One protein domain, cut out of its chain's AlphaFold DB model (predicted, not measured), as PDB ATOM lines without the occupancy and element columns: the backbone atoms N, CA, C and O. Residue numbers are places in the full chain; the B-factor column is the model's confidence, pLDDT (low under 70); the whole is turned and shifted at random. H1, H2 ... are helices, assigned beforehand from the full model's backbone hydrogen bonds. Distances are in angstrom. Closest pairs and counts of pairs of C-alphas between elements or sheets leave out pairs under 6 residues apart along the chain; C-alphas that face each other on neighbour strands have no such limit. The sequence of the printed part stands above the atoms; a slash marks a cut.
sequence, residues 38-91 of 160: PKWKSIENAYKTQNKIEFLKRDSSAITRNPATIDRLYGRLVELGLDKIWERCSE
ATOM      1  N   PRO A  38     187.022 167.765 272.697       86.56
ATOM      2  CA  PRO A  38     186.780 167.126 271.400       86.56
ATOM      3  C   PRO A  38     187.079 168.031 270.200       86.56
ATOM      4  O   PRO A  38     187.775 167.613 269.276       86.56
ATOM      5  N   LYS A  39     186.603 169.283 270.223       84.12
ATOM      6  CA  LYS A  39     186.866 170.253 269.149       84.12
ATOM      7  C   LYS A  39     188.350 170.585 269.047       84.12
ATOM      8  O   LYS A  39     188.870 170.659 267.939       84.12
ATOM      9  N   TRP A  40     189.029 170.741 270.182       88.31
ATOM     10  CA  TRP A  40     190.472 170.955 270.192       88.31
ATOM     11  C   TRP A  40     191.231 169.795 269.559       88.31
ATOM     12  O   TRP A  40     192.086 170.018 268.713       88.31
ATOM     13  N   LYS A  41     190.863 168.554 269.886       86.69
ATOM     14  CA  LYS A  41     191.492 167.365 269.302       86.69
ATOM     15  C   LYS A  41     191.342 167.323 267.779       86.69
ATOM     16  O   LYS A  41     192.269 166.926 267.081       86.69
ATOM     17  N   SER A  42     190.204 167.772 267.242       84.56
ATOM     18  CA  SER A  42     190.037 167.938 265.791       84.56
ATOM     19  C   SER A  42     190.975 169.001 265.209       84.56
ATOM     20  O   SER A  42     191.551 168.769 264.151       84.56
ATOM     21  N   ILE A  43     191.161 170.131 265.898       85.25
ATOM     22  CA  ILE A  43     192.085 171.204 265.483       85.25
ATOM     23  C   ILE A  43     193.537 170.717 265.533       85.25
ATOM     24  O   ILE A  43     194.284 170.930 264.584       85.25
ATOM     25  N   GLU A  44     193.929 170.019 266.598       86.25
ATOM     26  CA  GLU A  44     195.260 169.433 266.755       86.25
ATOM     27  C   GLU A  44     195.555 168.414 265.646       86.25
ATOM     28  O   GLU A  44     196.614 168.460 265.019       86.25
ATOM     29  N   ASN A  45     194.601 167.529 265.350       86.62
ATOM     30  CA  ASN A  45     194.734 166.579 264.250       86.62
ATOM     31  C   ASN A  45     194.835 167.294 262.897       86.62
ATOM     32  O   ASN A  45     195.683 166.931 262.082       86.62
ATOM     33  N   ALA A  46     194.020 168.325 262.656       84.62
ATOM     34  CA  ALA A  46     194.077 169.123 261.432       84.62
ATOM     35  C   ALA A  46     195.423 169.849 261.278       84.62
ATOM     36  O   ALA A  46     195.986 169.872 260.188       84.62
ATOM     37  N   TYR A  47     195.968 170.380 262.373       85.12
ATOM     38  CA  TYR A  47     197.276 171.029 262.405       85.12
ATOM     39  C   TYR A  47     198.402 170.040 262.072       85.12
ATOM     40  O   TYR A  47     199.225 170.306 261.199       85.12
ATOM     41  N   LYS A  48     198.405 168.857 262.706       84.88
ATOM     42  CA  LYS A  48     199.416 167.807 262.467       84.88
ATOM     43  C   LYS A  48     199.347 167.227 261.055       84.88
ATOM     44  O   LYS A  48     200.382 166.953 260.459       84.88
ATOM     45  N   THR A  49     198.141 167.053 260.516       85.31
ATOM     46  CA  THR A  49     197.911 166.537 259.149       85.31
ATOM     47  C   THR A  49     198.004 167.615 258.070       85.31
ATOM     48  O   THR A  49     197.815 167.324 256.892       85.31
ATOM     49  N   GLN A  50     198.275 168.861 258.464       79.88
ATOM     50  CA  GLN A  50     198.282 170.039 257.602       79.88
ATOM     51  C   GLN A  50     196.990 170.237 256.784       79.88
ATOM     52  O   GLN A  50     196.990 170.800 255.686       79.88
ATOM     53  N   ASN A  51     195.857 169.789 257.330       80.19
ATOM     54  CA  ASN A  51     194.560 169.853 256.672       80.19
ATOM     55  C   ASN A  51     193.880 171.211 256.918       80.19
ATOM     56  O   ASN A  51     193.162 171.418 257.899       80.19
ATOM     57  N   LYS A  52     194.076 172.132 255.971       76.69
ATOM     58  CA  LYS A  52     193.539 173.504 255.998       76.69
ATOM     59  C   LYS A  52     192.006 173.561 256.081       76.69
ATOM     60  O   LYS A  52     191.463 174.443 256.745       76.69
ATOM     61  N   ILE A  53     191.316 172.624 255.419       67.12
ATOM     62  CA  ILE A  53     189.844 172.555 255.361       67.12
ATOM     63  C   ILE A  53     189.292 172.236 256.750       67.12
ATOM     64  O   ILE A  53     188.393 172.911 257.250       67.12
ATOM     65  N   GLU A  54     189.875 171.221 257.382       71.94
ATOM     66  CA  GLU A  54     189.484 170.754 258.707       71.94
ATOM     67  C   GLU A  54     189.800 171.805 259.784       71.94
ATOM     68  O   GLU A  54     189.035 171.983 260.733       71.94
ATOM     69  N   PHE A  55     190.896 172.551 259.600       65.81
ATOM     70  CA  PHE A  55     191.333 173.604 260.513       65.81
ATOM     71  C   PHE A  55     190.397 174.831 260.504       65.81
ATOM     72  O   PHE A  55     190.098 175.395 261.555       65.81
ATOM     73  N   LEU A  56     189.886 175.236 259.334       68.44
ATOM     74  CA  LEU A  56     189.053 176.443 259.156       68.44
ATOM     75  C   LEU A  56     187.555 176.135 258.989       68.44
ATOM     76  O   LEU A  56     186.808 176.940 258.431       68.44
ATOM     77  N   LYS A  57     187.132 174.990 259.535       67.69
ATOM     78  CA  LYS A  57     185.855 174.255 259.429       67.69
ATOM     79  C   LYS A  57     184.516 175.008 259.451       67.69
ATOM     80  O   LYS A  57     183.468 174.374 259.359       67.69
ATOM     81  N   ARG A  58     184.498 176.332 259.607       68.06
ATOM     82  CA  ARG A  58     183.273 177.140 259.574       68.06
ATOM     83  C   ARG A  58     182.666 177.229 258.172       68.06
ATOM     84  O   ARG A  58     181.452 177.354 258.070       68.06
ATOM     85  N   ASP A  59     183.488 177.165 257.125       69.50
ATOM     86  CA  ASP A  59     183.029 177.153 255.733       69.50
ATOM     87  C   ASP A  59     184.060 176.468 254.824       69.50
ATOM     88  O   ASP A  59     185.114 177.030 254.522       69.50
ATOM     89  N   SER A  60     183.748 175.254 254.371       70.44
ATOM     90  CA  SER A  60     184.614 174.466 253.486       70.44
ATOM     91  C   SER A  60     184.780 175.088 252.095       70.44
ATOM     92  O   SER A  60     185.815 174.897 251.460       70.44
ATOM     93  N   SER A  61     183.811 175.885 251.634       75.44
ATOM     94  CA  SER A  61     183.865 176.548 250.324       75.44
ATOM     95  C   SER A  61     184.723 177.820 250.322       75.44
ATOM     96  O   SER A  61     185.019 178.372 249.261       75.44
ATOM     97  N   ALA A  62     185.183 178.278 251.494       69.94
ATOM     98  CA  ALA A  62     186.028 179.464 251.618       69.94
ATOM     99  C   ALA A  62     187.377 179.322 250.892       69.94
ATOM    100  O   ALA A  62     187.899 180.314 250.384       69.94
ATOM    101  N   ILE A  63     187.907 178.098 250.785       73.12
ATOM    102  CA  ILE A  63     189.139 177.806 250.034       73.12
ATOM    103  C   ILE A  63     188.943 178.052 248.546       73.12
ATOM    104  O   ILE A  63     189.805 178.646 247.913       73.12
ATOM    105  N   THR A  64     187.793 177.671 247.997       79.06
ATOM    106  CA  THR A  64     187.493 177.900 246.582       79.06
ATOM    107  C   THR A  64     187.238 179.380 246.301       79.06
ATOM    108  O   THR A  64     187.658 179.894 245.270       79.06
ATOM    109  N   ARG A  65     186.579 180.094 247.225       82.31
ATOM    110  CA  ARG A  65     186.259 181.520 247.041       82.31
ATOM    111  C   ARG A  65     187.462 182.446 247.214       82.31
ATOM    112  O   ARG A  65     187.505 183.492 246.575       82.31
ATOM    113  N   ASN A  66     188.394 182.127 248.115       82.44
ATOM    114  CA  ASN A  66     189.562 182.970 248.385       82.44
ATOM    115  C   ASN A  66     190.760 182.148 248.915       82.44
ATOM    116  O   ASN A  66     191.113 182.251 250.097       82.44
ATOM    117  N   PRO A  67     191.407 181.345 248.050       83.25
ATOM    118  CA  PRO A  67     192.465 180.418 248.457       83.25
ATOM    119  C   PRO A  67     193.678 181.140 249.052       83.25
ATOM    120  O   PRO A  67     194.169 180.755 250.108       83.25
ATOM    121  N   ALA A  68     194.092 182.260 248.451       83.81
ATOM    122  CA  ALA A  68     195.244 183.037 248.913       83.81
ATOM    123  C   ALA A  68     195.069 183.573 250.346       83.81
ATOM    124  O   ALA A  68     196.016 183.611 251.133       83.81
ATOM    125  N   THR A  69     193.848 183.973 250.722       80.00
ATOM    126  CA  THR A  69     193.576 184.422 252.096       80.00
ATOM    127  C   THR A  69     193.618 183.259 253.074       80.00
ATOM    128  O   THR A  69     194.158 183.423 254.168       80.00
ATOM    129  N   ILE A  70     193.087 182.098 252.690       82.50
ATOM    130  CA  ILE A  70     193.143 180.891 253.516       82.50
ATOM    131  C   ILE A  70     194.589 180.458 253.737       82.50
ATOM    132  O   ILE A  70     194.971 180.222 254.880       82.50
ATOM    133  N   ASP A  71     195.407 180.445 252.688       82.56
ATOM    134  CA  ASP A  71     196.823 180.095 252.785       82.56
ATOM    135  C   ASP A  71     197.583 181.047 253.702       82.56
ATOM    136  O   ASP A  71     198.326 180.601 254.574       82.56
ATOM    137  N   ARG A  72     197.334 182.355 253.587       83.81
ATOM    138  CA  ARG A  72     197.936 183.354 254.476       83.81
ATOM    139  C   ARG A  72     197.502 183.178 255.931       83.81
ATOM    140  O   ARG A  72     198.323 183.317 256.833       83.81
ATOM    141  N   LEU A  73     196.216 182.927 256.179       82.00
ATOM    142  CA  LEU A  73     195.696 182.724 257.535       82.00
ATOM    143  C   LEU A  73     196.268 181.449 258.149       82.00
ATOM    144  O   LEU A  73     196.747 181.478 259.277       82.00
ATOM    145  N   TYR A  74     196.253 180.358 257.389       84.69
ATOM    146  CA  TYR A  74     196.815 179.085 257.805       84.69
ATOM    147  C   TYR A  74     198.321 179.197 258.071       84.69
ATOM    148  O   TYR A  74     198.774 178.761 259.123       84.69
ATOM    149  N   GLY A  75     199.076 179.855 257.186       85.50
ATOM    150  CA  GLY A  75     200.504 180.117 257.376       85.50
ATOM    151  C   GLY A  75     200.789 180.852 258.684       85.50
ATOM    152  O   GLY A  75     201.580 180.375 259.488       85.50
ATOM    153  N   ARG A  76     200.049 181.931 258.972       86.56
ATOM    154  CA  ARG A  76     200.169 182.670 260.244       86.56
ATOM    155  C   ARG A  76     199.867 181.815 261.472       86.56
ATOM    156  O   ARG A  76     200.472 182.011 262.517       86.56
ATOM    157  N   LEU A  77     198.899 180.908 261.372       84.81
ATOM    158  CA  LEU A  77     198.545 180.001 262.465       84.81
ATOM    159  C   LEU A  77     199.644 178.956 262.688       84.81
ATOM    160  O   LEU A  77     199.998 178.688 263.829       84.81
ATOM    161  N   VAL A  78     200.218 178.415 261.613       84.88
ATOM    162  CA  VAL A  78     201.363 177.496 261.688       84.88
ATOM    163  C   VAL A  78     202.594 178.185 262.273       84.88
ATOM    164  O   VAL A  78     203.230 177.631 263.163       84.88
ATOM    165  N   GLU A  79     202.897 179.407 261.835       89.50
ATOM    166  CA  GLU A  79     203.983 180.225 262.394       89.50
ATOM    167  C   GLU A  79     203.795 180.499 263.892       89.50
ATOM    168  O   GLU A  79     204.773 180.558 264.634       89.50
ATOM    169  N   LEU A  80     202.546 180.645 264.350       88.31
ATOM    170  CA  LEU A  80     202.232 180.872 265.760       88.31
ATOM    171  C   LEU A  80     202.577 179.654 266.636       88.31
ATOM    172  O   LEU A  80     202.982 179.820 267.784       88.31
ATOM    173  N   GLY A  81     202.404 178.440 266.107       90.50
ATOM    174  CA  GLY A  81     202.567 177.193 266.849       90.50
ATOM    175  C   GLY A  81     201.332 176.798 267.667       90.50
ATOM    176  O   GLY A  81     200.590 177.636 268.185       90.50
ATOM    177  N   LEU A  82     201.113 175.487 267.804       88.00
ATOM    178  CA  LEU A  82     199.911 174.920 268.425       88.00
ATOM    179  C   LEU A  82     199.701 175.383 269.879       88.00
ATOM    180  O   LEU A  82     198.571 175.693 270.259       88.00
ATOM    181  N   ASP A  83     200.777 175.505 270.659       88.06
ATOM    182  CA  ASP A  83     200.720 175.945 272.060       88.06
ATOM    183  C   ASP A  83     200.203 177.380 272.186       88.06
ATOM    184  O   ASP A  83     199.343 177.678 273.018       88.06
ATOM    185  N   LYS A  84     200.658 178.278 271.304       87.88
ATOM    186  CA  LYS A  84     200.168 179.658 271.274       87.88
ATOM    187  C   LYS A  84     198.741 179.752 270.762       87.88
ATOM    188  O   LYS A  84     197.987 180.592 271.246       87.88
ATOM    189  N   ILE A  85     198.333 178.892 269.828       88.56
ATOM    190  CA  ILE A  85     196.928 178.822 269.404       88.56
ATOM    191  C   ILE A  85     196.048 178.424 270.597       88.56
ATOM    192  O   ILE A  85     195.008 179.048 270.812       88.56
ATOM    193  N   TRP A  86     196.471 177.430 271.386       86.25
ATOM    194  CA  TRP A  86     195.769 177.011 272.601       86.25
ATOM    195  C   TRP A  86     195.675 178.149 273.613       86.25
ATOM    196  O   TRP A  86     194.575 178.465 274.064       86.25
ATOM    197  N   GLU A  87     196.801 178.796 273.922       84.94
ATOM    198  CA  GLU A  87     196.883 179.934 274.843       84.94
ATOM    199  C   GLU A  87     195.885 181.027 274.448       84.94
ATOM    200  O   GLU A  87     194.990 181.349 275.226       84.94
ATOM    201  N   ARG A  88     195.940 181.500 273.194       84.00
ATOM    202  CA  ARG A  88     195.043 182.541 272.660       84.00
ATOM    203  C   ARG A  88     193.570 182.140 272.661       84.00
ATOM    204  O   ARG A  88     192.693 182.972 272.865       84.00
ATOM    205  N   CYS A  89     193.266 180.868 272.410       82.88
ATOM    206  CA  CYS A  89     191.887 180.376 272.429       82.88
ATOM    207  C   CYS A  89     191.340 180.223 273.858       82.88
ATOM    208  O   CYS A  89     190.121 180.302 274.059       82.88
ATOM    209  N   SER A  90     192.241 180.001 274.816       82.50
ATOM    210  CA  SER A  90     191.966 179.864 276.245       82.50
ATOM    211  C   SER A  90     191.954 181.220 276.954       82.50
ATOM    212  O   SER A  90     191.491 181.305 278.090       82.50
ATOM    213  N   GLU A  91     192.420 182.291 276.302       77.38
ATOM    214  CA  GLU A  91     192.358 183.641 276.857       77.38
ATOM    215  C   GLU A  91     190.910 183.989 277.269       77.38
ATOM    216  O   GLU A  91     189.931 183.643 276.572       77.38
TER     217      GLU A  91
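AT A GLANCE: This is residues 38 to 91 of the 160 residues of the protein "Tsp45I type II restriction enzyme family protein" of Candidatus Daviesbacteria bacterium GW2011_GWF2_38_6 (UniProt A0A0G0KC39). Five helices follow one another round a loose, nearly closed ring: H1 and the short H2 make one long side, the short H3 sits at the far turn, the long H4 runs back along the other side, and H5 meets the end of H4 at a corner and comes back near H1. Contacts across the ring are few, and residues 64 to 69, of which 67 to 69 belong to H4, stick out at the turn after H3. The printed part has 54 residues, with five named helices in the order H1, H2, H3, H4, H5 and no named strand; its class is all helix. It is compact, with a radius of gyration of the C-alphas of 11.1 A, and spans 30 by 22 by 21 A.

HOW THE PARTS SIT: H1, residues 38 to 48, touches H2, residues 52 to 55; their closest C-alphas, those of Ala 46 and Phe 55, are 5.3 A apart. H3, residues 62 to 65, is close to H2 but not clearly touching, with the C-alphas of Ile 53 and Ile 63 closest at 7.5 A. H4, residues 67 to 80, is close to H3 but not clearly touching, the closest C-alphas being those of Ile 63 and Ile 70 at 6.1 A. H4 is also close to H2 but not clearly touching, with the C-alphas of Lys 52 and Tyr 74 closest at 6.7 A. H1 and H4 are close but not clearly touching and about perpendicular at 83 degrees; their closest C-alphas, of Tyr 47 and Val 78, are 7.7 A apart. H5, residues 82 to 90, is about perpendicular to H4 at 85 degrees, and the two are close but not clearly touching, with the C-alphas of Leu 77 and Ile 85 closest at 7.2 A. H5 and H1 are close but not clearly touching, at a shallow tilt of 29 degrees, opposite ways; the C-alphas of Glu 44 and Leu 82 come closest, at 7.4 A. H1 and H3, H2 and H5, and H3 and H5 are apart. Every O i to N i+4 pair is within hydrogen-bond range in H1, H4 and H5, while H2 and H3 are too short for such a pair.

IN THESE COORDINATES: H1 begins at C-alpha 38, at (186.780, 167.126, 271.400), and is 15.5 A from first to last C-alpha. H2 and H3 are 5.0 A each. H4, the longest helix with 14 residues, runs 19.9 A from C-alpha 67 at (192.465, 180.418, 248.457). H5 is 12.2 A long and ends at C-alpha 90, at (191.966, 179.864, 276.245).

THE WHOLE: The two C-alphas farthest apart, those of Thr 64 and Glu 91, are 31.2 A apart. The printed part, residues 38 to 91, has no cut. The links from H1 to H2, H3 to H4 and H4 to H5 are tight, and the link from H2 to H3, with 6 residues, is short. The mean pLDDT of the printed part is 81.5, and it is under 70 at residue 53, residues 55 to 59 and residue 62.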